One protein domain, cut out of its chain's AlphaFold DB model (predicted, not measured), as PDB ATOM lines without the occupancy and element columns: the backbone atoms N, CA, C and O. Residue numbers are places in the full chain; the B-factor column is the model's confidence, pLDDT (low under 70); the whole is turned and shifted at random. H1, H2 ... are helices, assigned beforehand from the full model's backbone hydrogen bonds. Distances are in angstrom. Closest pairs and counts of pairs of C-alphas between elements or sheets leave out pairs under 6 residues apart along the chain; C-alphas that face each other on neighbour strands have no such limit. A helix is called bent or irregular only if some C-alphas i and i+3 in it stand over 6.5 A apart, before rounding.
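This is residues 119 to 316 of the 316 residues of an uncharacterized protein of Phaeosphaeria nodorum (strain SN15 / ATCC MYA-4574 / FGSC 10173) (UniProt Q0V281). The long helix H6 runs along most of an elongated body as its spine, with H5 folded back beside its residues 229 to 247 and H3 packed on it at a shallow tilt. H7 folds back from the end of H6 and crosses H3, H1 packs on residues 152 to 160 of H3 and the short H2 on its residues 159 to 163, and toward the other end of the body the small helix H8 packs on H4, away from H6. The printed part has 198 residues with eight named helices, H1 to H8 in order, and no named strand; the class is all helix, the helix packing part aligned, part crossed. The whole is compact, with a radius of gyration of the C-alphas of 18.3 A, and spans 62 by 31 by 30 A, only just elongated.

Start at H1, residues 119 to 127: it touches residues 152 to 160 of H3, residues 151 to 177, the same way at a shallow tilt of 14 degrees, closest at the C-alphas of Ala 127 and His 156, 4.8 A. H2, residues 130 to 133, touches H3 at Leu 133 and Ala 163, the closest C-alphas, 5.8 A. H3 and H6, residues 226 to 265, are the hubs, each touching four helices; they touch each other at a shallow tilt of 26 degrees, opposite ways, with C-alphas 165 and 248 closest at 5.9 A. H4, residues 180 to 194, only just touches H6, with 3 pairs of C-alphas within 8 A, the closest Val 180 and Ser 234 at 7.0 A. H5, residues 205 to 223, forms a helical hairpin with H6, their lines at 9 degrees; C-alphas 206 and 247 are closest, 6.9 A. H7, residues 270 to 288, touches H3 at a steep tilt of 47 degrees, the closest C-alphas being 163 and 281, 6.3 A. H8, residues 299 to 305, touches H4, closest at C-alphas 189 and 302, 7.9 A, and is apart from H7. Every O i to N i+4 pair is within hydrogen-bond range in H1, H3 and H7, against 10 of 11 in H4, 13 of 15 in H5, 33 of 36 in H6 and 2 of 3 in H8; H2 is too short for such a pair.

Find C-alpha 119 at (-30.753, -18.978, 53.686), where H1 begins. H3 measures 38.8 A, H4 20.8 A, H5 29.9 A and H7 26.7 A. Find C-alpha 226 at (-19.416, -18.080, -7.852); from there H6 runs 58.7 A to C-alpha 265 at (-26.297, -5.760, 49.127), with a kink of 29 degrees near residue 255. H6 is irregular, C-alphas 257 and 260 being 7.2 A apart, and H5 only just so, with C-alphas 220 and 223 at 7.0 A.

The C-alphas of Arg 119 and Thr 225 are the two farthest apart, 63.9 A. The printed part has no cut, and its long link is H2 to H3, residues 134 to 150. Mean pLDDT of the printed part is 77.0; look for values under 70 at residues 119 to 124, 141 to 143, 219 to 232 and 292 to 316.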
ATOM      1  N   ARG A 119     -30.283 -18.579  55.033       48.59
ATOM      2  CA  ARG A 119     -30.753 -18.978  53.686       48.59
ATOM      3  C   ARG A 119     -30.047 -18.218  52.549       48.59
ATOM      4  O   ARG A 119     -30.032 -18.699  51.425       48.59
ATOM      5  N   TYR A 120     -29.449 -17.067  52.856       47.50
ATOM      6  CA  TYR A 120     -28.728 -16.222  51.919       47.50
ATOM      7  C   TYR A 120     -27.407 -16.832  51.417       47.50
ATOM      8  O   TYR A 120     -27.074 -16.595  50.259       47.50
ATOM      9  N   ASP A 121     -26.704 -17.663  52.201       57.12
ATOM     10  CA  ASP A 121     -25.470 -18.323  51.732       57.12
ATOM     11  C   ASP A 121     -25.778 -19.392  50.674       57.12
ATOM     12  O   ASP A 121     -25.104 -19.474  49.652       57.12
ATOM     13  N   ALA A 122     -26.862 -20.151  50.870       59.91
ATOM     14  CA  ALA A 122     -27.289 -21.189  49.933       59.91
ATOM     15  C   ALA A 122     -27.712 -20.606  48.574       59.91
ATOM     16  O   ALA A 122     -27.350 -21.155  47.539       59.91
ATOM     17  N   CYS A 123     -28.422 -19.470  48.559       58.53
ATOM     18  CA  CYS A 123     -28.817 -18.809  47.311       58.53
ATOM     19  C   CYS A 123     -27.610 -18.288  46.518       58.53
ATOM     20  O   CYS A 123     -27.628 -18.328  45.289       58.53
ATOM     21  N   ILE A 124     -26.563 -17.811  47.200       66.50
ATOM     22  CA  ILE A 124     -25.313 -17.374  46.563       66.50
ATOM     23  C   ILE A 124     -24.548 -18.588  46.025       66.50
ATOM     24  O   ILE A 124     -24.135 -18.589  44.866       66.50
ATOM     25  N   GLU A 125     -24.393 -19.643  46.826       72.31
ATOM     26  CA  GLU A 125     -23.762 -20.893  46.386       72.31
ATOM     27  C   GLU A 125     -24.488 -21.512  45.184       72.31
ATOM     28  O   GLU A 125     -23.842 -22.030  44.273       72.31
ATOM     29  N   GLU A 126     -25.816 -21.407  45.139       74.75
ATOM     30  CA  GLU A 126     -26.637 -21.844  44.014       74.75
ATOM     31  C   GLU A 126     -26.438 -20.955  42.777       74.75
ATOM     32  O   GLU A 126     -26.183 -21.480  41.691       74.75
ATOM     33  N   ALA A 127     -26.457 -19.623  42.924       74.25
ATOM     34  CA  ALA A 127     -26.256 -18.668  41.824       74.25
ATOM     35  C   ALA A 127     -24.929 -18.910  41.091       74.25
ATOM     36  O   ALA A 127     -24.869 -18.948  39.863       74.25
ATOM     37  N   PHE A 128     -23.868 -19.113  41.874       80.81
ATOM     38  CA  PHE A 128     -22.505 -19.340  41.401       80.81
ATOM     39  C   PHE A 128     -22.160 -20.830  41.279       80.81
ATOM     40  O   PHE A 128     -20.988 -21.191  41.107       80.81
ATOM     41  N   SER A 129     -23.163 -21.708  41.360       80.94
ATOM     42  CA  SER A 129     -22.959 -23.142  41.215       80.94
ATOM     43  C   SER A 129     -22.438 -23.466  39.820       80.94
ATOM     44  O   SER A 129     -22.810 -22.857  38.813       80.94
ATOM     45  N   ASN A 130     -21.590 -24.492  39.742       72.62
ATOM     46  CA  ASN A 130     -21.071 -24.958  38.462       72.62
ATOM     47  C   ASN A 130     -22.191 -25.311  37.478       72.62
ATOM     48  O   ASN A 130     -21.995 -25.133  36.288       72.62
ATOM     49  N   GLU A 131     -23.342 -25.805  37.933       77.00
ATOM     50  CA  GLU A 131     -24.457 -26.153  37.046       77.00
ATOM     51  C   GLU A 131     -25.063 -24.917  36.371       77.00
ATOM     52  O   GLU A 131     -25.265 -24.928  35.156       77.00
ATOM     53  N   ASN A 132     -25.245 -23.825  37.119       74.25
ATOM     54  CA  ASN A 132     -25.754 -22.559  36.587       74.25
ATOM     55  C   ASN A 132     -24.752 -21.866  35.659       74.25
ATOM     56  O   ASN A 132     -25.123 -21.369  34.596       74.25
ATOM     57  N   LEU A 133     -23.462 -21.912  35.989       79.00
ATOM     58  CA  LEU A 133     -22.420 -21.346  35.127       79.00
ATOM     59  C   LEU A 133     -22.171 -22.189  33.867       79.00
ATOM     60  O   LEU A 133     -21.674 -21.681  32.860       79.00
ATOM     61  N   LYS A 134     -22.541 -23.477  33.892       75.06
ATOM     62  CA  LYS A 134     -22.397 -24.443  32.789       75.06
ATOM     63  C   LYS A 134     -23.601 -24.525  31.856       75.06
ATOM     64  O   LYS A 134     -23.630 -25.417  31.002       75.06
ATOM     65  N   GLN A 135     -24.562 -23.616  31.998       73.88
ATOM     66  CA  GLN A 135     -25.693 -23.490  31.083       73.88
ATOM     67  C   GLN A 135     -25.196 -23.216  29.661       73.88
ATOM     68  O   GLN A 135     -24.229 -22.482  29.452       73.88
ATOM     69  N   ASN A 136     -25.841 -23.839  28.675       73.62
ATOM     70  CA  ASN A 136     -25.457 -23.707  27.273       73.62
ATOM     71  C   ASN A 136     -26.391 -22.735  26.542       73.62
ATOM     72  O   ASN A 136     -27.553 -22.581  26.908       73.62
ATOM     73  N   LEU A 137     -25.896 -22.128  25.460       79.06
ATOM     74  CA  LEU A 137     -26.667 -21.192  24.628       79.06
ATOM     75  C   LEU A 137     -27.891 -21.832  23.937       79.06
ATOM     76  O   LEU A 137     -28.672 -21.129  23.303       79.06
ATOM     77  N   LEU A 138     -28.048 -23.157  24.020       76.94
ATOM     78  CA  LEU A 138     -29.057 -23.938  23.302       76.94
ATOM     79  C   LEU A 138     -30.178 -24.471  24.210       76.94
ATOM     80  O   LEU A 138     -31.104 -25.123  23.725       76.94
ATOM     81  N   ARG A 139     -30.064 -24.265  25.525       71.81
ATOM     82  CA  ARG A 139     -31.000 -24.732  26.549       71.81
ATOM     83  C   ARG A 139     -31.075 -23.685  27.648       71.81
ATOM     84  O   ARG A 139     -30.386 -23.783  28.658       71.81
ATOM     85  N   GLN A 140     -31.900 -22.671  27.427       70.12
ATOM     86  CA  GLN A 140     -32.130 -21.625  28.412       70.12
ATOM     87  C   GLN A 140     -33.168 -22.051  29.459       70.12
ATOM     88  O   GLN A 140     -34.192 -22.652  29.136       70.12
ATOM     89  N   SER A 141     -32.892 -21.712  30.718       64.25
ATOM     90  CA  SER A 141     -33.744 -22.012  31.879       64.25
ATOM     91  C   SER A 141     -34.746 -20.887  32.192       64.25
ATOM     92  O   SER A 141     -35.846 -21.169  32.656       64.25
ATOM     93  N   TYR A 142     -34.405 -19.624  31.895       65.06
ATOM     94  CA  TYR A 142     -35.249 -18.444  32.148       65.06
ATOM     95  C   TYR A 142     -35.565 -17.703  30.854       65.06
ATOM     96  O   TYR A 142     -34.652 -17.251  30.179       65.06
ATOM     97  N   ILE A 143     -36.845 -17.541  30.523       61.16
ATOM     98  CA  ILE A 143     -37.289 -16.874  29.284       61.16
ATOM     99  C   ILE A 143     -37.448 -15.357  29.489       61.16
ATOM    100  O   ILE A 143     -37.400 -14.593  28.529       61.16
ATOM    101  N   GLN A 144     -37.618 -14.902  30.736       71.75
ATOM    102  CA  GLN A 144     -37.803 -13.491  31.067       71.75
ATOM    103  C   GLN A 144     -37.057 -13.097  32.346       71.75
ATOM    104  O   GLN A 144     -36.922 -13.930  33.249       71.75
ATOM    105  N   PRO A 145     -36.600 -11.834  32.436       76.94
ATOM    106  CA  PRO A 145     -36.018 -11.292  33.653       76.94
ATOM    107  C   PRO A 145     -37.043 -11.321  34.806       76.94
ATOM    108  O   PRO A 145     -38.143 -10.785  34.646       76.94
ATOM    109  N   PRO A 146     -36.715 -11.905  35.972       80.25
ATOM    110  CA  PRO A 146     -37.592 -11.877  37.142       80.25
ATOM    111  C   PRO A 146     -37.724 -10.451  37.706       80.25
ATOM    112  O   PRO A 146     -36.869  -9.593  37.454       80.25
ATOM    113  N   SER A 147     -38.804 -10.188  38.459       79.69
ATOM    114  CA  SER A 147     -39.038  -8.870  39.077       79.69
ATOM    115  C   SER A 147     -37.906  -8.497  40.037       79.69
ATOM    116  O   SER A 147     -37.356  -9.356  40.724       79.69
ATOM    117  N   ILE A 148     -37.624  -7.196  40.136       78.50
ATOM    118  CA  ILE A 148     -36.662  -6.610  41.085       78.50
ATOM    119  C   ILE A 148     -37.059  -6.925  42.541       78.50
ATOM    120  O   ILE A 148     -36.201  -7.002  43.419       78.50
ATOM    121  N   ASP A 149     -38.347  -7.176  42.791       82.31
ATOM    122  CA  ASP A 149     -38.870  -7.556  44.109       82.31
ATOM    123  C   ASP A 149     -38.373  -8.931  44.594       82.31
ATOM    124  O   ASP A 149     -38.466  -9.232  45.786       82.31
ATOM    125  N   TYR A 150     -37.822  -9.756  43.693       83.25
ATOM    126  CA  TYR A 150     -37.248 -11.071  43.989       83.25
ATOM    127  C   TYR A 150     -35.727 -11.042  43.772       83.25
ATOM    128  O   TYR A 150     -35.230 -11.521  42.751       83.25
ATOM    129  N   PRO A 151     -34.954 -10.475  44.717       80.81
ATOM    130  CA  PRO A 151     -33.529 -10.202  44.522       80.81
ATOM    131  C   PRO A 151     -32.675 -11.465  44.342       80.81
ATOM    132  O   PRO A 151     -31.621 -11.390  43.718       80.81
ATOM    133  N   ASP A 152     -33.112 -12.611  44.869       81.44
ATOM    134  CA  ASP A 152     -32.394 -13.884  44.727       81.44
ATOM    135  C   ASP A 152     -32.560 -14.455  43.311       81.44
ATOM    136  O   ASP A 152     -31.565 -14.734  42.642       81.44
ATOM    137  N   ASP A 153     -33.796 -14.503  42.804       82.56
ATOM    138  CA  ASP A 153     -34.083 -14.900  41.420       82.56
ATOM    139  C   ASP A 153     -33.428 -13.932  40.423       82.56
ATOM    140  O   ASP A 153     -32.909 -14.337  39.381       82.56
ATOM    141  N   ARG A 154     -33.407 -12.635  40.756       87.44
ATOM    142  CA  ARG A 154     -32.747 -11.600  39.955       87.44
ATOM    143  C   ARG A 154     -31.237 -11.783  39.900       87.44
ATOM    144  O   ARG A 154     -30.659 -11.698  38.819       87.44
ATOM    145  N   LEU A 155     -30.607 -12.091  41.033       87.50
ATOM    146  CA  LEU A 155     -29.183 -12.411  41.083       87.50
ATOM    147  C   LEU A 155     -28.864 -13.647  40.231       87.50
ATOM    148  O   LEU A 155     -27.922 -13.608  39.442       87.50
ATOM    149  N   HIS A 156     -29.661 -14.716  40.345       86.75
ATOM    150  CA  HIS A 156     -29.506 -15.927  39.523       86.75
ATOM    151  C   HIS A 156     -29.591 -15.603  38.034       86.75
ATOM    152  O   HIS A 156     -28.701 -15.977  37.267       86.75
ATOM    153  N   TYR A 157     -30.612 -14.842  37.638       87.38
ATOM    154  CA  TYR A 157     -30.802 -14.407  36.258       87.38
ATOM    155  C   TYR A 157     -29.605 -13.608  35.726       87.38
ATOM    156  O   TYR A 157     -29.138 -13.875  34.619       87.38
ATOM    157  N   LEU A 158     -29.080 -12.650  36.494       90.12
ATOM    158  CA  LEU A 158     -27.956 -11.813  36.060       90.12
ATOM    159  C   LEU A 158     -26.645 -12.597  35.977       90.12
ATOM    160  O   LEU A 158     -25.904 -12.431  35.012       90.12
ATOM    161  N   VAL A 159     -26.371 -13.489  36.934       90.19
ATOM    162  CA  VAL A 159     -25.183 -14.361  36.900       90.19
ATOM    163  C   VAL A 159     -25.244 -15.315  35.706       90.19
ATOM    164  O   VAL A 159     -24.251 -15.488  34.995       90.19
ATOM    165  N   GLN A 160     -26.414 -15.892  35.426       88.25
ATOM    166  CA  GLN A 160     -26.603 -16.723  34.239       88.25
ATOM    167  C   GLN A 160     -26.493 -15.902  32.949       88.25
ATOM    168  O   GLN A 160     -25.868 -16.357  31.994       88.25
ATOM    169  N   THR A 161     -27.050 -14.690  32.916       90.12
ATOM    170  CA  THR A 161     -26.942 -13.782  31.764       90.12
ATOM    171  C   THR A 161     -25.485 -13.426  31.500       90.12
ATOM    172  O   THR A 161     -25.036 -13.557  30.368       90.12
ATOM    173  N   LEU A 162     -24.711 -13.094  32.536       91.31
ATOM    174  CA  LEU A 162     -23.269 -12.880  32.435       91.31
ATOM    175  C   LEU A 162     -22.572 -14.100  31.822       91.31
ATOM    176  O   LEU A 162     -21.809 -13.960  30.867       91.31
ATOM    177  N   ALA A 163     -22.863 -15.300  32.329       90.38
ATOM    178  CA  ALA A 163     -22.259 -16.529  31.824       90.38
ATOM    179  C   ALA A 163     -22.601 -16.791  30.345       90.38
ATOM    180  O   ALA A 163     -21.719 -17.131  29.554       90.38
ATOM    181  N   LEU A 164     -23.862 -16.601  29.945       90.00
ATOM    182  CA  LEU A 164     -24.310 -16.752  28.557       90.00
ATOM    183  C   LEU A 164     -23.669 -15.702  27.641       90.00
ATOM    184  O   LEU A 164     -23.177 -16.058  26.570       90.00
ATOM    185  N   THR A 165     -23.586 -14.446  28.080       92.06
ATOM    186  CA  THR A 165     -22.911 -13.365  27.349       92.06
ATOM    187  C   THR A 165     -21.439 -13.692  27.109       92.06
ATOM    188  O   THR A 165     -20.957 -13.549  25.984       92.06
ATOM    189  N   GLN A 166     -20.735 -14.235  28.110       91.44
ATOM    190  CA  GLN A 166     -19.348 -14.685  27.942       91.44
ATOM    191  C   GLN A 166     -19.219 -15.823  26.924       91.44
ATOM    192  O   GLN A 166     -18.361 -15.775  26.041       91.44
ATOM    193  N   ARG A 167     -20.104 -16.825  26.970       90.62
ATOM    194  CA  ARG A 167     -20.119 -17.908  25.967       90.62
ATOM    195  C   ARG A 167     -20.388 -17.384  24.565       90.62
ATOM    196  O   ARG A 167     -19.764 -17.829  23.603       90.62
ATOM    197  N   PHE A 168     -21.310 -16.439  24.442       91.62
ATOM    198  CA  PHE A 168     -21.668 -15.839  23.167       91.62
ATOM    199  C   PHE A 168     -20.532 -14.984  22.593       91.62
ATOM    200  O   PHE A 168     -20.250 -15.065  21.398       91.62
ATOM    201  N   SER A 169     -19.806 -14.260  23.446       90.81
ATOM    202  CA  SER A 169     -18.553 -13.582  23.091       90.81
ATOM    203  C   SER A 169     -17.509 -14.561  22.540       90.81
ATOM    204  O   SER A 169     -16.942 -14.348  21.462       90.81
ATOM    205  N   ARG A 170     -17.310 -15.703  23.210       89.19
ATOM    206  CA  ARG A 170     -16.406 -16.762  22.735       89.19
ATOM    207  C   ARG A 170     -16.825 -17.328  21.385       89.19
ATOM    208  O   ARG A 170     -15.992 -17.451  20.484       89.19
ATOM    209  N   LEU A 171     -18.119 -17.590  21.211       89.00
ATOM    210  CA  LEU A 171     -18.680 -18.025  19.937       89.00
ATOM    211  C   LEU A 171     -18.414 -17.008  18.821       89.00
ATOM    212  O   LEU A 171     -17.954 -17.388  17.744       89.00
ATOM    213  N   HIS A 172     -18.658 -15.724  19.090       90.06
ATOM    214  CA  HIS A 172     -18.369 -14.629  18.169       90.06
ATOM    215  C   HIS A 172     -16.895 -14.637  17.736       90.06
ATOM    216  O   HIS A 172     -16.602 -14.663  16.538       90.06
ATOM    217  N   LEU A 173     -15.961 -14.697  18.692       86.69
ATOM    218  CA  LEU A 173     -14.523 -14.731  18.410       86.69
ATOM    219  C   LEU A 173     -14.120 -15.957  17.579       86.69
ATOM    220  O   LEU A 173     -13.308 -15.840  16.653       86.69
ATOM    221  N   ARG A 174     -14.696 -17.126  17.877       85.62
ATOM    222  CA  ARG A 174     -14.459 -18.358  17.119       85.62
ATOM    223  C   ARG A 174     -14.969 -18.232  15.687       85.62
ATOM    224  O   ARG A 174     -14.212 -18.480  14.747       85.62
ATOM    225  N   TRP A 175     -16.220 -17.823  15.498       86.25
ATOM    226  CA  TRP A 175     -16.819 -17.649  14.171       86.25
ATOM    227  C   TRP A 175     -16.103 -16.593  13.334       86.25
ATOM    228  O   TRP A 175     -15.918 -16.782  12.131       86.25
ATOM    229  N   TRP A 176     -15.623 -15.528  13.970       84.31
ATOM    230  CA  TRP A 176     -14.820 -14.507  13.316       84.31
ATOM    231  C   TRP A 176     -13.515 -15.054  12.729       84.31
ATOM    232  O   TRP A 176     -13.189 -14.829  11.557       84.31
ATOM    233  N   LYS A 177     -12.770 -15.805  13.548       83.19
ATOM    234  CA  LYS A 177     -11.468 -16.376  13.179       83.19
ATOM    235  C   LYS A 177     -11.600 -17.583  12.248       83.19
ATOM    236  O   LYS A 177     -10.630 -17.959  11.586       83.19
ATOM    237  N   MET A 178     -12.787 -18.177  12.159       80.38
ATOM    238  CA  MET A 178     -13.033 -19.355  11.342       80.38
ATOM    239  C   MET A 178     -12.951 -19.052   9.835       80.38
ATOM    240  O   MET A 178     -13.594 -18.117   9.344       80.38
ATOM    241  N   PRO A 179     -12.218 -19.863   9.046       81.25
ATOM    242  CA  PRO A 179     -12.245 -19.785   7.595       81.25
ATOM    243  C   PRO A 179     -13.666 -19.967   7.067       81.25
ATOM    244  O   PRO A 179     -14.351 -20.911   7.451       81.25
ATOM    245  N   VAL A 180     -14.071 -19.140   6.099       79.12
ATOM    246  CA  VAL A 180     -15.422 -19.171   5.497       79.12
ATOM    247  C   VAL A 180     -15.830 -20.579   5.029       79.12
ATOM    248  O   VAL A 180     -16.983 -20.972   5.173       79.12
ATOM    249  N   LYS A 181     -14.872 -21.369   4.520       76.50
ATOM    250  CA  LYS A 181     -15.090 -22.760   4.081       76.50
ATOM    251  C   LYS A 181     -15.529 -23.722   5.196       76.50
ATOM    252  O   LYS A 181     -16.160 -24.721   4.883       76.50
ATOM    253  N   ASN A 182     -15.179 -23.434   6.450       77.31
ATOM    254  CA  ASN A 182     -15.562 -24.211   7.633       77.31
ATOM    255  C   ASN A 182     -16.786 -23.590   8.321       77.31
ATOM    256  O   ASN A 182     -17.647 -24.312   8.810       77.31
ATOM    257  N   TRP A 183     -16.887 -22.259   8.283       82.12
ATOM    258  CA  TRP A 183     -17.965 -21.499   8.910       82.12
ATOM    259  C   TRP A 183     -19.342 -21.807   8.309       82.12
ATOM    260  O   TRP A 183     -20.285 -22.070   9.047       82.12
ATOM    261  N   ILE A 184     -19.468 -21.856   6.977       80.69
ATOM    262  CA  ILE A 184     -20.759 -22.143   6.325       80.69
ATOM    263  C   ILE A 184     -21.293 -23.549   6.662       80.69
ATOM    264  O   ILE A 184     -22.448 -23.637   7.077       80.69
ATOM    265  N   PRO A 185     -20.510 -24.644   6.526       76.88
ATOM    266  CA  PRO A 185     -20.955 -25.967   6.967       76.88
ATOM    267  C   PRO A 185     -21.362 -26.004   8.439       76.88
ATOM    268  O   PRO A 185     -22.356 -26.639   8.786       76.88
ATOM    269  N   GLU A 186     -20.625 -25.291   9.299       79.31
ATOM    270  CA  GLU A 186     -20.960 -25.218  10.713       79.31
ATOM    271  C   GLU A 186     -22.328 -24.583  10.958       79.31
ATOM    272  O   GLU A 186     -23.164 -25.168  11.649       79.31
ATOM    273  N   LEU A 187     -22.571 -23.427  10.342       83.31
ATOM    274  CA  LEU A 187     -23.857 -22.748  10.429       83.31
ATOM    275  C   LEU A 187     -24.992 -23.613   9.891       83.31
ATOM    276  O   LEU A 187     -26.026 -23.728  10.536       83.31
ATOM    277  N   GLN A 188     -24.807 -24.264   8.742       79.62
ATOM    278  CA  GLN A 188     -25.835 -25.130   8.161       79.62
ATOM    279  C   GLN A 188     -26.209 -26.291   9.084       79.62
ATOM    280  O   GLN A 188     -27.382 -26.650   9.174       79.62
ATOM    281  N   LEU A 189     -25.234 -26.881   9.774       77.38
ATOM    282  CA  LEU A 189     -25.495 -27.949  10.733       77.38
ATOM    283  C   LEU A 189     -26.178 -27.440  12.003       77.38
ATOM    284  O   LEU A 189     -27.115 -28.087  12.468       77.38
ATOM    285  N   LEU A 190     -25.758 -26.286  12.526       81.56
ATOM    286  CA  LEU A 190     -26.424 -25.649  13.659       81.56
ATOM    287  C   LEU A 190     -27.883 -25.321  13.323       81.56
ATOM    288  O   LEU A 190     -28.780 -25.753  14.038       81.56
ATOM    289  N   LEU A 191     -28.128 -24.656  12.194       84.31
ATOM    290  CA  LEU A 191     -29.474 -24.329  11.720       84.31
ATOM    291  C   LEU A 191     -30.322 -25.576  11.493       84.31
ATOM    292  O   LEU A 191     -31.485 -25.612  11.881       84.31
ATOM    293  N   LYS A 192     -29.756 -26.628  10.892       80.81
ATOM    294  CA  LYS A 192     -30.480 -27.886  10.688       80.81
ATOM    295  C   LYS A 192     -30.953 -28.482  12.011       80.81
ATOM    296  O   LYS A 192     -32.061 -28.996  12.073       80.81
ATOM    297  N   ALA A 193     -30.108 -28.452  13.032       78.12
ATOM    298  CA  ALA A 193     -30.444 -29.019  14.324       78.12
ATOM    299  C   ALA A 193     -31.415 -28.148  15.125       78.12
ATOM    300  O   ALA A 193     -32.293 -28.691  15.780       78.12
ATOM    301  N   VAL A 194     -31.289 -26.822  15.048       81.38
ATOM    302  CA  VAL A 194     -32.242 -25.887  15.665       81.38
ATOM    303  C   VAL A 194     -33.630 -26.026  15.044       81.38
ATOM    304  O   VAL A 194     -34.623 -26.060  15.760       81.38
ATOM    305  N   ASN A 195     -33.701 -26.177  13.722       82.25
ATOM    306  CA  ASN A 195     -34.963 -26.366  13.009       82.25
ATOM    307  C   ASN A 195     -35.548 -27.774  13.136       82.25
ATOM    308  O   ASN A 195     -36.650 -28.010  12.644       82.25
ATOM    309  N   ASP A 196     -34.822 -28.724  13.730       81.81
ATOM    310  CA  ASP A 196     -35.353 -30.057  13.977       81.81
ATOM    311  C   ASP A 196     -36.299 -30.001  15.188       81.81
ATOM    312  O   ASP A 196     -35.830 -29.784  16.311       81.81
ATOM    313  N   PRO A 197     -37.615 -30.238  15.016       76.12
ATOM    314  CA  PRO A 197     -38.565 -30.215  16.126       76.12
ATOM    315  C   PRO A 197     -38.255 -31.270  17.195       76.12
ATOM    316  O   PRO A 197     -38.657 -31.120  18.347       76.12
ATOM    317  N   ALA A 198     -37.538 -32.342  16.834       76.56
ATOM    318  CA  ALA A 198     -37.139 -33.394  17.761       76.56
ATOM    319  C   ALA A 198     -35.923 -33.015  18.626       76.56
ATOM    320  O   ALA A 198     -35.595 -33.738  19.568       76.56
ATOM    321  N   SER A 199     -35.252 -31.896  18.331       70.81
ATOM    322  CA  SER A 199     -34.046 -31.467  19.048       70.81
ATOM    323  C   SER A 199     -34.334 -30.968  20.469       70.81
ATOM    324  O   SER A 199     -33.451 -31.035  21.331       70.81
ATOM    325  N   GLY A 200     -35.561 -30.488  20.723       72.69
ATOM    326  CA  GLY A 200     -35.977 -29.936  22.015       72.69
ATOM    327  C   GLY A 200     -35.089 -28.784  22.497       72.69
ATOM    328  O   GLY A 200     -34.899 -28.632  23.703       72.69
ATOM    329  N   LEU A 201     -34.472 -28.042  21.570       78.44
ATOM    330  CA  LEU A 201     -33.592 -26.923  21.889       78.44
ATOM    331  C   LEU A 201     -34.412 -25.673  22.217       78.44
ATOM    332  O   LEU A 201     -35.366 -25.343  21.517       78.44
ATOM    333  N   THR A 202     -33.988 -24.963  23.258       82.00
ATOM    334  CA  THR A 202     -34.557 -23.677  23.672       82.00
ATOM    335  C   THR A 202     -33.421 -22.673  23.661       82.00
ATOM    336  O   THR A 202     -32.660 -22.566  24.626       82.00
ATOM    337  N   LEU A 203     -33.251 -22.010  22.522       84.25
ATOM    338  CA  LEU A 203     -32.134 -21.108  22.296       84.25
ATOM    339  C   LEU A 203     -32.188 -19.898  23.220       84.25
ATOM    340  O   LEU A 203     -33.260 -19.380  23.527       84.25
ATOM    341  N   TRP A 204     -31.007 -19.414  23.598       88.38
ATOM    342  CA  TRP A 204     -30.884 -18.083  24.168       88.38
ATOM    343  C   TRP A 204     -31.351 -17.047  23.144       88.38
ATOM    344  O   TRP A 204     -30.851 -17.054  22.018       88.38
ATOM    345  N   THR A 205     -32.281 -16.160  23.516       87.56
ATOM    346  CA  THR A 205     -32.941 -15.227  22.579       87.56
ATOM    347  C   THR A 205     -31.974 -14.493  21.641       87.56
ATOM    348  O   THR A 205     -32.191 -14.529  20.431       87.56
ATOM    349  N   PRO A 206     -30.851 -13.916  22.112       89.44
ATOM    350  CA  PRO A 206     -29.916 -13.243  21.212       89.44
ATOM    351  C   PRO A 206     -29.214 -14.179  20.214       89.44
ATOM    352  O   PRO A 206     -28.868 -13.765  19.109       89.44
ATOM    353  N   LEU A 207     -29.005 -15.454  20.566       89.56
ATOM    354  CA  LEU A 207     -28.512 -16.447  19.610       89.56
ATOM    355  C   LEU A 207     -29.585 -16.775  18.562       89.56
ATOM    356  O   LEU A 207     -29.251 -16.880  17.384       89.56
ATOM    357  N   ASP A 208     -30.850 -16.906  18.967       88.56
ATOM    358  CA  ASP A 208     -31.975 -17.158  18.055       88.56
ATOM    359  C   ASP A 208     -32.156 -16.030  17.024       88.56
ATOM    360  O   ASP A 208     -32.282 -16.284  15.823       88.56
ATOM    361  N   GLU A 209     -32.054 -14.772  17.463       87.31
ATOM    362  CA  GLU A 209     -32.081 -13.592  16.590       87.31
ATOM    363  C   GLU A 209     -30.973 -13.644  15.526       87.31
ATOM    364  O   GLU A 209     -31.220 -13.432  14.333       87.31
ATOM    365  N   VAL A 210     -29.747 -13.991  15.938       89.88
ATOM    366  CA  VAL A 210     -28.605 -14.129  15.026       89.88
ATOM    367  C   VAL A 210     -28.802 -15.288  14.052       89.88
ATOM    368  O   VAL A 210     -28.549 -15.125  12.857       89.88
ATOM    369  N   LEU A 211     -29.275 -16.446  14.514       88.69
ATOM    370  CA  LEU A 211     -29.535 -17.593  13.639       88.69
ATOM    371  C   LEU A 211     -30.657 -17.306  12.636       88.69
ATOM    372  O   LEU A 211     -30.523 -17.644  11.458       88.69
ATOM    373  N   THR A 212     -31.703 -16.596  13.053       86.38
ATOM    374  CA  THR A 212     -32.783 -16.137  12.171       86.38
ATOM    375  C   THR A 212     -32.263 -15.185  11.091       86.38
ATOM    376  O   THR A 212     -32.638 -15.302   9.919       86.38
ATOM    377  N   LEU A 213     -31.373 -14.252  11.446       83.75
ATOM    378  CA  LEU A 213     -30.727 -13.352  10.484       83.75
ATOM    379  C   LEU A 213     -29.872 -14.124   9.467       83.75
ATOM    380  O   LEU A 213     -29.948 -13.865   8.259       83.75
ATOM    381  N   ILE A 214     -29.091 -15.095   9.945       85.50
ATOM    382  CA  ILE A 214     -28.285 -15.980   9.095       85.50
ATOM    383  C   ILE A 214     -29.187 -16.747   8.129       85.50
ATOM    384  O   ILE A 214     -28.905 -16.782   6.933       85.50
ATOM    385  N   GLU A 215     -30.285 -17.329   8.607       83.56
ATOM    386  CA  GLU A 215     -31.227 -18.055   7.757       83.56
ATOM    387  C   GLU A 215     -31.823 -17.207   6.648       83.56
ATOM    388  O   GLU A 215     -31.885 -17.660   5.505       83.56
ATOM    389  N   LYS A 216     -32.278 -15.994   6.982       80.12
ATOM    390  CA  LYS A 216     -32.821 -15.056   5.993       80.12
ATOM    391  C   LYS A 216     -31.774 -14.767   4.919       80.12
ATOM    392  O   LYS A 216     -32.051 -14.920   3.735       80.12
ATOM    393  N   THR A 217     -30.544 -14.487   5.341       75.62
ATOM    394  CA  THR A 217     -29.453 -14.142   4.423       75.62
ATOM    395  C   THR A 217     -29.057 -15.327   3.535       75.62
ATOM    396  O   THR A 217     -28.845 -15.160   2.338       75.62
ATOM    397  N   LEU A 218     -29.019 -16.549   4.079       74.00
ATOM    398  CA  LEU A 218     -28.710 -17.762   3.315       74.00
ATOM    399  C   LEU A 218     -29.808 -18.150   2.310       74.00
ATOM    400  O   LEU A 218     -29.489 -18.722   1.267       74.00
ATOM    401  N   LYS A 219     -31.087 -17.865   2.599       69.94
ATOM    402  CA  LYS A 219     -32.212 -18.141   1.681       69.94
ATOM    403  C   LYS A 219     -32.179 -17.228   0.446       69.94
ATOM    404  O   LYS A 219     -32.503 -17.690  -0.649       69.94
ATOM    405  N   ASP A 220     -31.697 -15.996   0.602       64.38
ATOM    406  CA  ASP A 220     -31.580 -15.009  -0.480       64.38
ATOM    407  C   ASP A 220     -30.363 -15.249  -1.407       64.38
ATOM    408  O   ASP A 220     -30.349 -14.809  -2.558       64.38
ATOM    409  N   GLU A 221     -29.352 -16.020  -0.973       57.56
ATOM    410  CA  GLU A 221     -28.112 -16.282  -1.736       57.56
ATOM    411  C   GLU A 221     -28.286 -17.134  -3.017       57.56
ATOM    412  O   GLU A 221     -27.325 -17.328  -3.772       57.56
ATOM    413  N   ASN A 222     -29.496 -17.609  -3.333       52.44
ATOM    414  CA  ASN A 222     -29.777 -18.412  -4.533       52.44
ATOM    415  C   ASN A 222     -29.631 -17.656  -5.879       52.44
ATOM    416  O   ASN A 222     -29.871 -18.251  -6.930       52.44
ATOM    417  N   LEU A 223     -29.202 -16.385  -5.893       47.50
ATOM    418  CA  LEU A 223     -29.299 -15.504  -7.069       47.50
ATOM    419  C   LEU A 223     -27.983 -15.049  -7.738       47.50
ATOM    420  O   LEU A 223     -28.050 -14.314  -8.719       47.50
ATOM    421  N   LEU A 224     -26.781 -15.454  -7.295       47.91
ATOM    422  CA  LEU A 224     -25.528 -14.846  -7.808       47.91
ATOM    423  C   LEU A 224     -24.409 -15.837  -8.200       47.91
ATOM    424  O   LEU A 224     -24.403 -16.997  -7.788       47.91
ATOM    425  N   THR A 225     -23.462 -15.384  -9.038       53.19
ATOM    426  CA  THR A 225     -22.317 -16.151  -9.593       53.19
ATOM    427  C   THR A 225     -21.269 -16.541  -8.533       53.19
ATOM    428  O   THR A 225     -21.237 -15.988  -7.439       53.19
ATOM    429  N   THR A 226     -20.357 -17.479  -8.830       56.84
ATOM    430  CA  THR A 226     -19.416 -18.080  -7.852       56.84
ATOM    431  C   THR A 226     -18.529 -17.076  -7.095       56.84
ATOM    432  O   THR A 226     -18.286 -17.266  -5.904       56.84
ATOM    433  N   LYS A 227     -18.065 -15.994  -7.743       52.38
ATOM    434  CA  LYS A 227     -17.274 -14.935  -7.079       52.38
ATOM    435  C   LYS A 227     -18.140 -14.034  -6.195       52.38
ATOM    436  O   LYS A 227     -17.748 -13.737  -5.069       52.38
ATOM    437  N   ALA A 228     -19.326 -13.665  -6.674       53.38
ATOM    438  CA  ALA A 228     -20.299 -12.905  -5.894       53.38
ATOM    439  C   ALA A 228     -20.751 -13.693  -4.653       53.38
ATOM    440  O   ALA A 228     -20.795 -13.134  -3.566       53.38
ATOM    441  N   ARG A 229     -20.929 -15.019  -4.759       63.19
ATOM    442  CA  ARG A 229     -21.193 -15.898  -3.602       63.19
ATOM    443  C   ARG A 229     -20.093 -15.833  -2.542       63.19
ATOM    444  O   ARG A 229     -20.389 -15.831  -1.355       63.19
ATOM    445  N   GLN A 230     -18.817 -15.799  -2.929       60.00
ATOM    446  CA  GLN A 230     -17.720 -15.740  -1.955       60.00
ATOM    447  C   GLN A 230     -17.633 -14.374  -1.252       60.00
ATOM    448  O   GLN A 230     -17.392 -14.317  -0.041       60.00
ATOM    449  N   LEU A 231     -17.838 -13.287  -2.000       58.06
ATOM    450  CA  LEU A 231     -17.897 -11.929  -1.452       58.06
ATOM    451  C   LEU A 231     -19.113 -11.754  -0.531       58.06
ATOM    452  O   LEU A 231     -18.946 -11.248   0.576       58.06
ATOM    453  N   ASN A 232     -20.277 -12.278  -0.920       69.81
ATOM    454  CA  ASN A 232     -21.492 -12.273  -0.103       69.81
ATOM    455  C   ASN A 232     -21.296 -13.028   1.209       69.81
ATOM    456  O   ASN A 232     -21.575 -12.475   2.264       69.81
ATOM    457  N   ARG A 233     -20.689 -14.220   1.181       72.94
ATOM    458  CA  ARG A 233     -20.388 -14.980   2.409       72.94
ATOM    459  C   ARG A 233     -19.442 -14.248   3.345       72.94
ATOM    460  O   ARG A 233     -19.594 -14.325   4.561       72.94
ATOM    461  N   SER A 234     -18.448 -13.564   2.782       76.69
ATOM    462  CA  SER A 234     -17.527 -12.757   3.579       76.69
ATOM    463  C   SER A 234     -18.287 -11.597   4.213       76.69
ATOM    464  O   SER A 234     -18.237 -11.456   5.428       76.69
ATOM    465  N   SER A 235     -19.047 -10.836   3.419       79.06
ATOM    466  CA  SER A 235     -19.880  -9.725   3.891       79.06
ATOM    467  C   SER A 235     -20.878 -10.161   4.964       79.06
ATOM    468  O   SER A 235     -20.951  -9.531   6.008       79.06
ATOM    469  N   MET A 236     -21.569 -11.283   4.758       82.00
ATOM    470  CA  MET A 236     -22.477 -11.881   5.734       82.00
ATOM    471  C   MET A 236     -21.749 -12.161   7.046       82.00
ATOM    472  O   MET A 236     -22.218 -11.745   8.098       82.00
ATOM    473  N   ARG A 237     -20.571 -12.795   7.008       84.50
ATOM    474  CA  ARG A 237     -19.775 -13.036   8.219       84.50
ATOM    475  C   ARG A 237     -19.439 -11.737   8.961       84.50
ATOM    476  O   ARG A 237     -19.524 -11.720  10.183       84.50
ATOM    477  N   TRP A 238     -19.089 -10.667   8.241       84.69
ATOM    478  CA  TRP A 238     -18.838  -9.347   8.836       84.69
ATOM    479  C   TRP A 238     -20.090  -8.766   9.495       84.69
ATOM    480  O   TRP A 238     -20.028  -8.350  10.648       84.69
ATOM    481  N   THR A 239     -21.231  -8.794   8.804       84.25
ATOM    482  CA  THR A 239     -22.512  -8.319   9.344       84.25
ATOM    483  C   THR A 239     -22.912  -9.094  10.597       84.25
ATOM    484  O   THR A 239     -23.247  -8.484  11.609       84.25
ATOM    485  N   ILE A 240     -22.820 -10.425  10.565       87.38
ATOM    486  CA  ILE A 240     -23.123 -11.276  11.719       87.38
ATOM    487  C   ILE A 240     -22.195 -10.962  12.891       87.38
ATOM    488  O   ILE A 240     -22.673 -10.793  14.008       87.38
ATOM    489  N   ALA A 241     -20.890 -10.825  12.650       88.50
ATOM    490  CA  ALA A 241     -19.942 -10.494  13.708       88.50
ATOM    491  C   ALA A 241     -20.250  -9.136  14.360       88.50
ATOM    492  O   ALA A 241     -20.265  -9.035  15.584       88.50
ATOM    493  N   ALA A 242     -20.582  -8.116  13.562       87.62
ATOM    494  CA  ALA A 242     -20.961  -6.801  14.075       87.62
ATOM    495  C   ALA A 242     -22.238  -6.852  14.933       87.62
ATOM    496  O   ALA A 242     -22.287  -6.247  16.003       87.62
ATOM    497  N   VAL A 243     -23.256  -7.606  14.501       88.56
ATOM    498  CA  VAL A 243     -24.488  -7.812  15.281       88.56
ATOM    499  C   VAL A 243     -24.184  -8.531  16.595       88.56
ATOM    500  O   VAL A 243     -24.621  -8.083  17.653       88.56
ATOM    501  N   MET A 244     -23.388  -9.603  16.553       91.50
ATOM    502  CA  MET A 244     -22.992 -10.331  17.759       91.50
ATOM    503  C   MET A 244     -22.219  -9.442  18.739       91.50
ATOM    504  O   MET A 244     -22.495  -9.500  19.933       91.50
ATOM    505  N   LYS A 245     -21.301  -8.593  18.256       90.75
ATOM    506  CA  LYS A 245     -20.562  -7.630  19.091       90.75
ATOM    507  C   LYS A 245     -21.518  -6.694  19.836       90.75
ATOM    508  O   LYS A 245     -21.458  -6.631  21.057       90.75
ATOM    509  N   LYS A 246     -22.462  -6.071  19.123       90.69
ATOM    510  CA  LYS A 246     -23.471  -5.177  19.720       90.69
ATOM    511  C   LYS A 246     -24.356  -5.867  20.757       90.69
ATOM    512  O   LYS A 246     -24.766  -5.246  21.732       90.69
ATOM    513  N   ILE A 247     -24.698  -7.135  20.529       90.25
ATOM    514  CA  ILE A 247     -25.454  -7.939  21.495       90.25
ATOM    515  C   ILE A 247     -24.626  -8.158  22.764       90.25
ATOM    516  O   ILE A 247     -25.157  -7.994  23.859       90.25
ATOM    517  N   VAL A 248     -23.345  -8.518  22.623       91.44
ATOM    518  CA  VAL A 248     -22.443  -8.712  23.768       91.44
ATOM    519  C   VAL A 248     -22.298  -7.423  24.566       91.44
ATOM    520  O   VAL A 248     -22.454  -7.473  25.780       91.44
ATOM    521  N   GLU A 249     -22.053  -6.295  23.898       90.75
ATOM    522  CA  GLU A 249     -21.948  -4.972  24.531       90.75
ATOM    523  C   GLU A 249     -23.223  -4.665  25.329       90.75
ATOM    524  O   GLU A 249     -23.174  -4.571  26.551       90.75
ATOM    525  N   ARG A 250     -24.393  -4.700  24.678       91.25
ATOM    526  CA  ARG A 250     -25.686  -4.433  25.330       91.25
ATOM    527  C   ARG A 250     -25.955  -5.341  26.531       91.25
ATOM    528  O   ARG A 250     -26.416  -4.876  27.564       91.25
ATOM    529  N   LYS A 251     -25.707  -6.650  26.403       90.19
ATOM    530  CA  LYS A 251     -25.935  -7.602  27.503       90.19
ATOM    531  C   LYS A 251     -24.917  -7.473  28.626       90.19
ATOM    532  O   LYS A 251     -25.233  -7.846  29.751       90.19
ATOM    533  N   THR A 252     -23.720  -6.983  28.330       90.44
ATOM    534  CA  THR A 252     -22.724  -6.664  29.354       90.44
ATOM    535  C   THR A 252     -23.169  -5.428  30.122       90.44
ATOM    536  O   THR A 252     -23.258  -5.509  31.341       90.44
ATOM    537  N   ASP A 253     -23.591  -4.369  29.426       90.62
ATOM    538  CA  ASP A 253     -24.118  -3.145  30.042       90.62
ATOM    539  C   ASP A 253     -25.322  -3.440  30.960       90.62
ATOM    540  O   ASP A 253     -25.346  -3.004  32.109       90.62
ATOM    541  N   GLU A 254     -26.284  -4.257  30.497       88.56
ATOM    542  CA  GLU A 254     -27.440  -4.695  31.303       88.56
ATOM    543  C   GLU A 254     -27.018  -5.390  32.612       88.56
ATOM    544  O   GLU A 254     -27.661  -5.234  33.651       88.56
ATOM    545  N   VAL A 255     -25.951  -6.193  32.573       90.38
ATOM    546  CA  VAL A 255     -25.441  -6.899  33.754       90.38
ATOM    547  C   VAL A 255     -24.662  -5.949  34.659       90.38
ATOM    548  O   VAL A 255     -24.825  -6.007  35.877       90.38
ATOM    549  N   GLU A 256     -23.821  -5.086  34.091       89.00
ATOM    550  CA  GLU A 256     -22.991  -4.140  34.840       89.00
ATOM    551  C   GLU A 256     -23.814  -3.068  35.558       89.00
ATOM    552  O   GLU A 256     -23.413  -2.619  36.631       89.00
ATOM    553  N   GLU A 257     -24.986  -2.711  35.032       89.75
ATOM    554  CA  GLU A 257     -25.890  -1.755  35.675       89.75
ATOM    555  C   GLU A 257     -26.438  -2.277  37.018       89.75
ATOM    556  O   GLU A 257     -26.544  -1.528  37.991       89.75
ATOM    557  N   GLU A 258     -26.771  -3.570  37.104       88.56
ATOM    558  CA  GLU A 258     -27.561  -4.103  38.222       88.56
ATOM    559  C   GLU A 258     -26.799  -5.080  39.127       88.56
ATOM    560  O   GLU A 258     -26.977  -5.080  40.354       88.56
ATOM    561  N   LEU A 259     -25.936  -5.921  38.550       89.81
ATOM    562  CA  LEU A 259     -25.248  -6.984  39.279       89.81
ATOM    563  C   LEU A 259     -24.360  -6.449  40.420       89.81
ATOM    564  O   LEU A 259     -24.436  -7.016  41.515       89.81
ATOM    565  N   PRO A 260     -23.566  -5.368  40.252       90.25
ATOM    566  CA  PRO A 260     -22.724  -4.855  41.332       90.25
ATOM    567  C   PRO A 260     -23.531  -4.435  42.564       90.25
ATOM    568  O   PRO A 260     -23.178  -4.812  43.681       90.25
ATOM    569  N   ALA A 261     -24.652  -3.736  42.363       88.75
ATOM    570  CA  ALA A 261     -25.514  -3.280  43.450       88.75
ATOM    571  C   ALA A 261     -26.179  -4.452  44.193       88.75
ATOM    572  O   ALA A 261     -26.344  -4.410  45.415       88.75
ATOM    573  N   LEU A 262     -26.559  -5.515  43.477       88.06
ATOM    574  CA  LEU A 262     -27.102  -6.727  44.094       88.06
ATOM    575  C   LEU A 262     -26.038  -7.503  44.874       88.06
ATOM    576  O   LEU A 262     -26.319  -7.967  45.978       88.06
ATOM    577  N   LEU A 263     -24.819  -7.608  44.346       87.69
ATOM    578  CA  LEU A 263     -23.706  -8.274  45.025       87.69
ATOM    579  C   LEU A 263     -23.260  -7.513  46.276       87.69
ATOM    580  O   LEU A 263     -23.042  -8.131  47.319       87.69
ATOM    581  N   GLU A 264     -23.205  -6.183  46.220       87.31
ATOM    582  CA  GLU A 264     -22.871  -5.346  47.374       87.31
ATOM    583  C   GLU A 264     -23.910  -5.487  48.495       87.31
ATOM    584  O   GLU A 264     -23.546  -5.706  49.651       87.31
ATOM    585  N   LYS A 265     -25.211  -5.482  48.162       86.19
ATOM    586  CA  LYS A 265     -26.297  -5.760  49.127       86.19
ATOM    587  C   LYS A 265     -26.159  -7.126  49.804       86.19
ATOM    588  O   LYS A 265     -26.686  -7.323  50.899       86.19
ATOM    589  N   LYS A 266     -25.471  -8.070  49.161       80.94
ATOM    590  CA  LYS A 266     -25.173  -9.414  49.674       80.94
ATOM    591  C   LYS A 266     -23.808  -9.505  50.367       80.94
ATOM    592  O   LYS A 266     -23.413 -10.593  50.772       80.94
ATOM    593  N   GLY A 267     -23.087  -8.392  50.516       83.31
ATOM    594  CA  GLY A 267     -21.755  -8.359  51.123       83.31
ATOM    595  C   GLY A 267     -20.670  -9.020  50.268       83.31
ATOM    596  O   GLY A 267     -19.633  -9.423  50.794       83.31
ATOM    597  N   MET A 268     -20.897  -9.162  48.960       82.56
ATOM    598  CA  MET A 268     -19.954  -9.769  48.026       82.56
ATOM    599  C   MET A 268     -19.154  -8.707  47.277       82.56
ATOM    600  O   MET A 268     -19.670  -7.665  46.877       82.56
ATOM    601  N   ASN A 269     -17.884  -9.009  47.013       85.75
ATOM    602  CA  ASN A 269     -17.076  -8.193  46.120       85.75
ATOM    603  C   ASN A 269     -17.472  -8.487  44.665       85.75
ATOM    604  O   ASN A 269     -17.187  -9.575  44.154       85.75
ATOM    605  N   ALA A 270     -18.095  -7.507  44.005       85.19
ATOM    606  CA  ALA A 270     -18.567  -7.652  42.632       85.19
ATOM    607  C   ALA A 270     -17.450  -8.104  41.677       85.19
ATOM    608  O   ALA A 270     -17.655  -8.986  40.848       85.19
ATOM    609  N   ARG A 271     -16.238  -7.551  41.822       83.12
ATOM    610  CA  ARG A 271     -15.118  -7.812  40.906       83.12
ATOM    611  C   ARG A 271     -14.648  -9.254  40.985       83.12
ATOM    612  O   ARG A 271     -14.413  -9.882  39.955       83.12
ATOM    613  N   LEU A 272     -14.526  -9.787  42.199       83.38
ATOM    614  CA  LEU A 272     -14.148 -11.183  42.406       83.38
ATOM    615  C   LEU A 272     -15.227 -12.147  41.902       83.38
ATOM    616  O   LEU A 272     -14.891 -13.158  41.291       83.38
ATOM    617  N   ALA A 273     -16.504 -11.821  42.116       84.56
ATOM    618  CA  ALA A 273     -17.624 -12.639  41.665       84.56
ATOM    619  C   ALA A 273     -17.719 -12.693  40.130       84.56
ATOM    620  O   ALA A 273     -17.757 -13.781  39.556       84.56
ATOM    621  N   THR A 274     -17.671 -11.540  39.456       86.94
ATOM    622  CA  THR A 274     -17.664 -11.462  37.987       86.94
ATOM    623  C   THR A 274     -16.458 -12.191  37.409       86.94
ATOM    624  O   THR A 274     -16.613 -13.002  36.499       86.94
ATOM    625  N   LYS A 275     -15.260 -11.977  37.975       86.62
ATOM    626  CA  LYS A 275     -14.049 -12.679  37.537       86.62
ATOM    627  C   LYS A 275     -14.199 -14.198  37.649       86.62
ATOM    628  O   LYS A 275     -13.851 -14.906  36.714       86.62
ATOM    629  N   TYR A 276     -14.749 -14.695  38.755       87.06
ATOM    630  CA  TYR A 276     -14.988 -16.127  38.935       87.06
ATOM    631  C   TYR A 276     -15.924 -16.704  37.863       87.06
ATOM    632  O   TYR A 276     -15.648 -17.779  37.325       87.06
ATOM    633  N   VAL A 277     -17.000 -15.989  37.515       87.75
ATOM    634  CA  VAL A 277     -17.914 -16.395  36.434       87.75
ATOM    635  C   VAL A 277     -17.181 -16.449  35.097       87.75
ATOM    636  O   VAL A 277     -17.263 -17.463  34.405       87.75
ATOM    637  N   VAL A 278     -16.436 -15.394  34.760       88.75
ATOM    638  CA  VAL A 278     -15.659 -15.306  33.515       88.75
ATOM    639  C   VAL A 278     -14.654 -16.456  33.426       88.75
ATOM    640  O   VAL A 278     -14.706 -17.225  32.470       88.75
ATOM    641  N   ASP A 279     -13.809 -16.641  34.442       87.56
ATOM    642  CA  ASP A 279     -12.781 -17.689  34.467       87.56
ATOM    643  C   ASP A 279     -13.406 -19.093  34.336       87.56
ATOM    644  O   ASP A 279     -12.916 -19.937  33.581       87.56
ATOM    645  N   THR A 280     -14.534 -19.334  35.014       87.19
ATOM    646  CA  THR A 280     -15.257 -20.614  34.949       87.19
ATOM    647  C   THR A 280     -15.815 -20.878  33.554       87.19
ATOM    648  O   THR A 280     -15.699 -21.990  33.036       87.19
ATOM    649  N   VAL A 281     -16.421 -19.868  32.927       87.75
ATOM    650  CA  VAL A 281     -16.980 -19.990  31.578       87.75
ATOM    651  C   VAL A 281     -15.880 -20.168  30.540       87.75
ATOM    652  O   VAL A 281     -16.049 -20.978  29.630       87.75
ATOM    653  N   LEU A 282     -14.755 -19.463  30.675       85.88
ATOM    654  CA  LEU A 282     -13.612 -19.600  29.775       85.88
ATOM    655  C   LEU A 282     -13.059 -21.023  29.804       85.88
ATOM    656  O   LEU A 282     -12.983 -21.655  28.751       85.88
ATOM    657  N   GLN A 283     -12.780 -21.557  30.996       85.75
ATOM    658  CA  GLN A 283     -12.314 -22.936  31.145       85.75
ATOM    659  C   GLN A 283     -13.314 -23.935  30.552       85.75
ATOM    660  O   GLN A 283     -12.948 -24.892  29.876       85.75
ATOM    661  N   ASP A 284     -14.604 -23.699  30.771       83.94
ATOM    662  CA  ASP A 284     -15.640 -24.583  30.266       83.94
ATOM    663  C   ASP A 284     -15.786 -24.537  28.732       83.94
ATOM    664  O   ASP A 284     -16.071 -25.562  28.107       83.94
ATOM    665  N   CYS A 285     -15.564 -23.373  28.116       83.62
ATOM    666  CA  CYS A 285     -15.498 -23.230  26.660       83.62
ATOM    667  C   CYS A 285     -14.274 -23.946  26.070       83.62
ATOM    668  O   CYS A 285     -14.391 -24.559  25.008       83.62
ATOM    669  N   GLU A 286     -13.129 -23.920  26.756       81.62
ATOM    670  CA  GLU A 286     -11.940 -24.691  26.364       81.62
ATOM    671  C   GLU A 286     -12.207 -26.203  26.436       81.62
ATOM    672  O   GLU A 286     -11.850 -26.945  25.522       81.62
ATOM    673  N   ASP A 287     -12.901 -26.661  27.480       77.44
ATOM    674  CA  ASP A 287     -13.145 -28.088  27.706       77.44
ATOM    675  C   ASP A 287     -14.246 -28.664  26.797       77.44
ATOM    676  O   ASP A 287     -14.149 -29.804  26.330       77.44
ATOM    677  N   ARG A 288     -15.336 -27.912  26.574       72.81
ATOM    678  CA  ARG A 288     -16.578 -28.425  25.951       72.81
ATOM    679  C   ARG A 288     -17.028 -27.664  24.701       72.81
ATOM    680  O   ARG A 288     -17.958 -28.121  24.026       72.81
ATOM    681  N   GLY A 289     -16.375 -26.552  24.373       75.50
ATOM    682  CA  GLY A 289     -16.733 -25.664  23.267       75.50
ATOM    683  C   GLY A 289     -17.821 -24.647  23.625       75.50
ATOM    684  O   GLY A 289     -18.721 -24.921  24.418       75.50
ATOM    685  N   SER A 290     -17.780 -23.484  22.972       74.62
ATOM    686  CA  SER A 290     -18.662 -22.330  23.228       74.62
ATOM    687  C   SER A 290     -20.165 -22.606  23.030       74.62
ATOM    688  O   SER A 290     -20.995 -22.095  23.780       74.62
ATOM    689  N   LEU A 291     -20.532 -23.473  22.079       74.56
ATOM    690  CA  LEU A 291     -21.919 -23.937  21.883       74.56
ATOM    691  C   LEU A 291     -22.266 -25.203  22.687       74.56
ATOM    692  O   LEU A 291     -23.418 -25.630  22.689       74.56
ATOM    693  N   MET A 292     -21.279 -25.843  23.326       68.88
ATOM    694  CA  MET A 292     -21.421 -27.097  24.086       68.88
ATOM    695  C   MET A 292     -22.093 -28.260  23.325       68.88
ATOM    696  O   MET A 292     -22.650 -29.195  23.916       68.88
ATOM    697  N   LEU A 293     -21.989 -28.242  21.994       62.06
ATOM    698  CA  LEU A 293     -22.623 -29.203  21.085       62.06
ATOM    699  C   LEU A 293     -22.083 -30.631  21.194       62.06
ATOM    700  O   LEU A 293     -22.750 -31.567  20.759       62.06
ATOM    701  N   GLY A 294     -20.913 -30.825  21.812       55.38
ATOM    702  CA  GLY A 294     -20.343 -32.156  22.047       55.38
ATOM    703  C   GLY A 294     -21.225 -33.066  22.915       55.38
ATOM    704  O   GLY A 294     -21.073 -34.284  22.869       55.38
ATOM    705  N   SER A 295     -22.166 -32.484  23.665       52.75
ATOM    706  CA  SER A 295     -23.114 -33.192  24.534       52.75
ATOM    707  C   SER A 295     -24.474 -33.498  23.887       52.75
ATOM    708  O   SER A 295     -25.273 -34.218  24.486       52.75
ATOM    709  N   VAL A 296     -24.749 -32.995  22.677       55.34
ATOM    710  CA  VAL A 296     -26.029 -33.205  21.982       55.34
ATOM    711  C   VAL A 296     -25.928 -34.425  21.049       55.34
ATOM    712  O   VAL A 296     -25.160 -34.391  20.077       55.34
ATOM    713  N   PRO A 297     -26.690 -35.512  21.298       49.69
ATOM    714  CA  PRO A 297     -26.733 -36.671  20.405       49.69
ATOM    715  C   PRO A 297     -27.174 -36.244  18.996       49.69
ATOM    716  O   PRO A 297     -28.234 -35.650  18.836       49.69
ATOM    717  N   GLY A 298     -26.345 -36.502  17.977       54.38
ATOM    718  CA  GLY A 298     -26.591 -36.111  16.576       54.38
ATOM    719  C   GLY A 298     -25.591 -35.094  16.015       54.38
ATOM    720  O   GLY A 298     -25.211 -35.193  14.845       54.38
ATOM    721  N   PHE A 299     -25.063 -34.191  16.846       57.22
ATOM    722  CA  PHE A 299     -24.026 -33.237  16.426       57.22
ATOM    723  C   PHE A 299     -22.639 -33.877  16.332       57.22
ATOM    724  O   PHE A 299     -21.895 -33.620  15.383       57.22
ATOM    725  N   SER A 300     -22.308 -34.765  17.270       55.38
ATOM    726  CA  SER A 300     -21.003 -35.437  17.348       55.38
ATOM    727  C   SER A 300     -20.704 -36.363  16.159       55.38
ATOM    728  O   SER A 300     -19.534 -36.565  15.821       55.38
ATOM    729  N   ASP A 301     -21.739 -36.891  15.499       54.16
ATOM    730  CA  ASP A 301     -21.614 -37.803  14.356       54.16
ATOM    731  C   ASP A 301     -21.786 -37.096  13.006       54.16
ATOM    732  O   ASP A 301     -21.085 -37.435  12.050       54.16
ATOM    733  N   ALA A 302     -22.660 -36.087  12.910       55.16
ATOM    734  CA  ALA A 302     -22.824 -35.298  11.689       55.16
ATOM    735  C   ALA A 302     -21.573 -34.459  11.376       55.16
ATOM    736  O   ALA A 302     -21.143 -34.408  10.223       55.16
ATOM    737  N   PHE A 303     -20.929 -33.880  12.396       54.09
ATOM    738  CA  PHE A 303     -19.704 -33.097  12.219       54.09
ATOM    739  C   PHE A 303     -18.436 -33.928  12.071       54.09
ATOM    740  O   PHE A 303     -17.546 -33.513  11.342       54.09
ATOM    741  N   ARG A 304     -18.343 -35.115  12.687       52.50
ATOM    742  CA  ARG A 304     -17.229 -36.034  12.385       52.50
ATOM    743  C   ARG A 304     -17.238 -36.493  10.926       52.50
ATOM    744  O   ARG A 304     -16.190 -36.850  10.398       52.50
ATOM    745  N   ARG A 305     -18.412 -36.500  10.286       52.97
ATOM    746  CA  ARG A 305     -18.591 -36.889   8.879       52.97
ATOM    747  C   ARG A 305     -18.488 -35.715   7.906       52.97
ATOM    748  O   ARG A 305     -18.071 -35.929   6.772       52.97
ATOM    749  N   GLN A 306     -18.863 -34.499   8.308       53.41
ATOM    750  CA  GLN A 306     -18.645 -33.307   7.489       53.41
ATOM    751  C   GLN A 306     -17.199 -32.833   7.627       53.41
ATOM    752  O   GLN A 306     -16.690 -32.640   8.723       53.41
ATOM    753  N   SER A 307     -16.527 -32.672   6.492       46.91
ATOM    754  CA  SER A 307     -15.100 -32.376   6.368       46.91
ATOM    755  C   SER A 307     -14.733 -30.962   6.840       46.91
ATOM    756  O   SER A 307     -14.295 -30.128   6.044       46.91
ATOM    757  N   VAL A 308     -14.906 -30.660   8.125       53.56
ATOM    758  CA  VAL A 308     -14.203 -29.533   8.737       53.56
ATOM    759  C   VAL A 308     -12.718 -29.883   8.667       53.56
ATOM    760  O   VAL A 308     -12.321 -31.010   8.959       53.56
ATOM    761  N   SER A 309     -11.887 -28.961   8.176       53.44
ATOM    762  CA  SER A 309     -10.449 -29.224   8.042       53.44
ATOM    763  C   SER A 309      -9.859 -29.720   9.368       53.44
ATOM    764  O   SER A 309     -10.194 -29.147  10.401       53.44
ATOM    765  N   SER A 310      -8.924 -30.675   9.328       52.88
ATOM    766  CA  SER A 310      -8.288 -31.320  10.499       52.88
ATOM    767  C   SER A 310      -7.712 -30.377  11.564       52.88
ATOM    768  O   SER A 310      -7.406 -30.818  12.664       52.88
ATOM    769  N   ASN A 311      -7.537 -29.097  11.234       53.00
ATOM    770  CA  ASN A 311      -6.931 -28.082  12.091       53.00
ATOM    771  C   ASN A 311      -7.968 -27.203  12.816       53.00
ATOM    772  O   ASN A 311      -7.583 -26.199  13.402       53.00
ATOM    773  N   TRP A 312      -9.264 -27.517  12.721       53.91
ATOM    774  CA  TRP A 312     -10.334 -26.761  13.379       53.91
ATOM    775  C   TRP A 312     -11.138 -27.670  14.310       53.91
ATOM    776  O   TRP A 312     -11.678 -28.687  13.873       53.91
ATOM    777  N   SER A 313     -11.198 -27.292  15.588       58.59
ATOM    778  CA  SER A 313     -11.896 -28.007  16.659       58.59
ATOM    779  C   SER A 313     -13.137 -27.260  17.147       58.59
ATOM    780  O   SER A 313     -13.323 -26.068  16.908       58.59
ATOM    781  N   TRP A 314     -13.988 -28.014  17.843       57.38
ATOM    782  CA  TRP A 314     -15.164 -27.517  18.561       57.38
ATOM    783  C   TRP A 314     -14.836 -26.833  19.881       57.38
ATOM    784  O   TRP A 314     -15.624 -26.024  20.357       57.38
ATOM    785  N   THR A 315     -13.698 -27.199  20.461       57.16
ATOM    786  CA  THR A 315     -13.071 -26.537  21.600       57.16
ATOM    787  C   THR A 315     -12.329 -25.309  21.085       57.16
ATOM    788  O   THR A 315     -11.659 -25.409  20.045       57.16
ATOM    789  N   ASP A 316     -12.534 -24.177  21.759       54.03
ATOM    790  CA  ASP A 316     -11.959 -22.875  21.390       54.03
ATOM    791  C   ASP A 316     -10.429 -22.820  21.563       54.03
ATOM    792  O   ASP A 316      -9.879 -23.635  22.338       54.03
TER     793      ASP A 316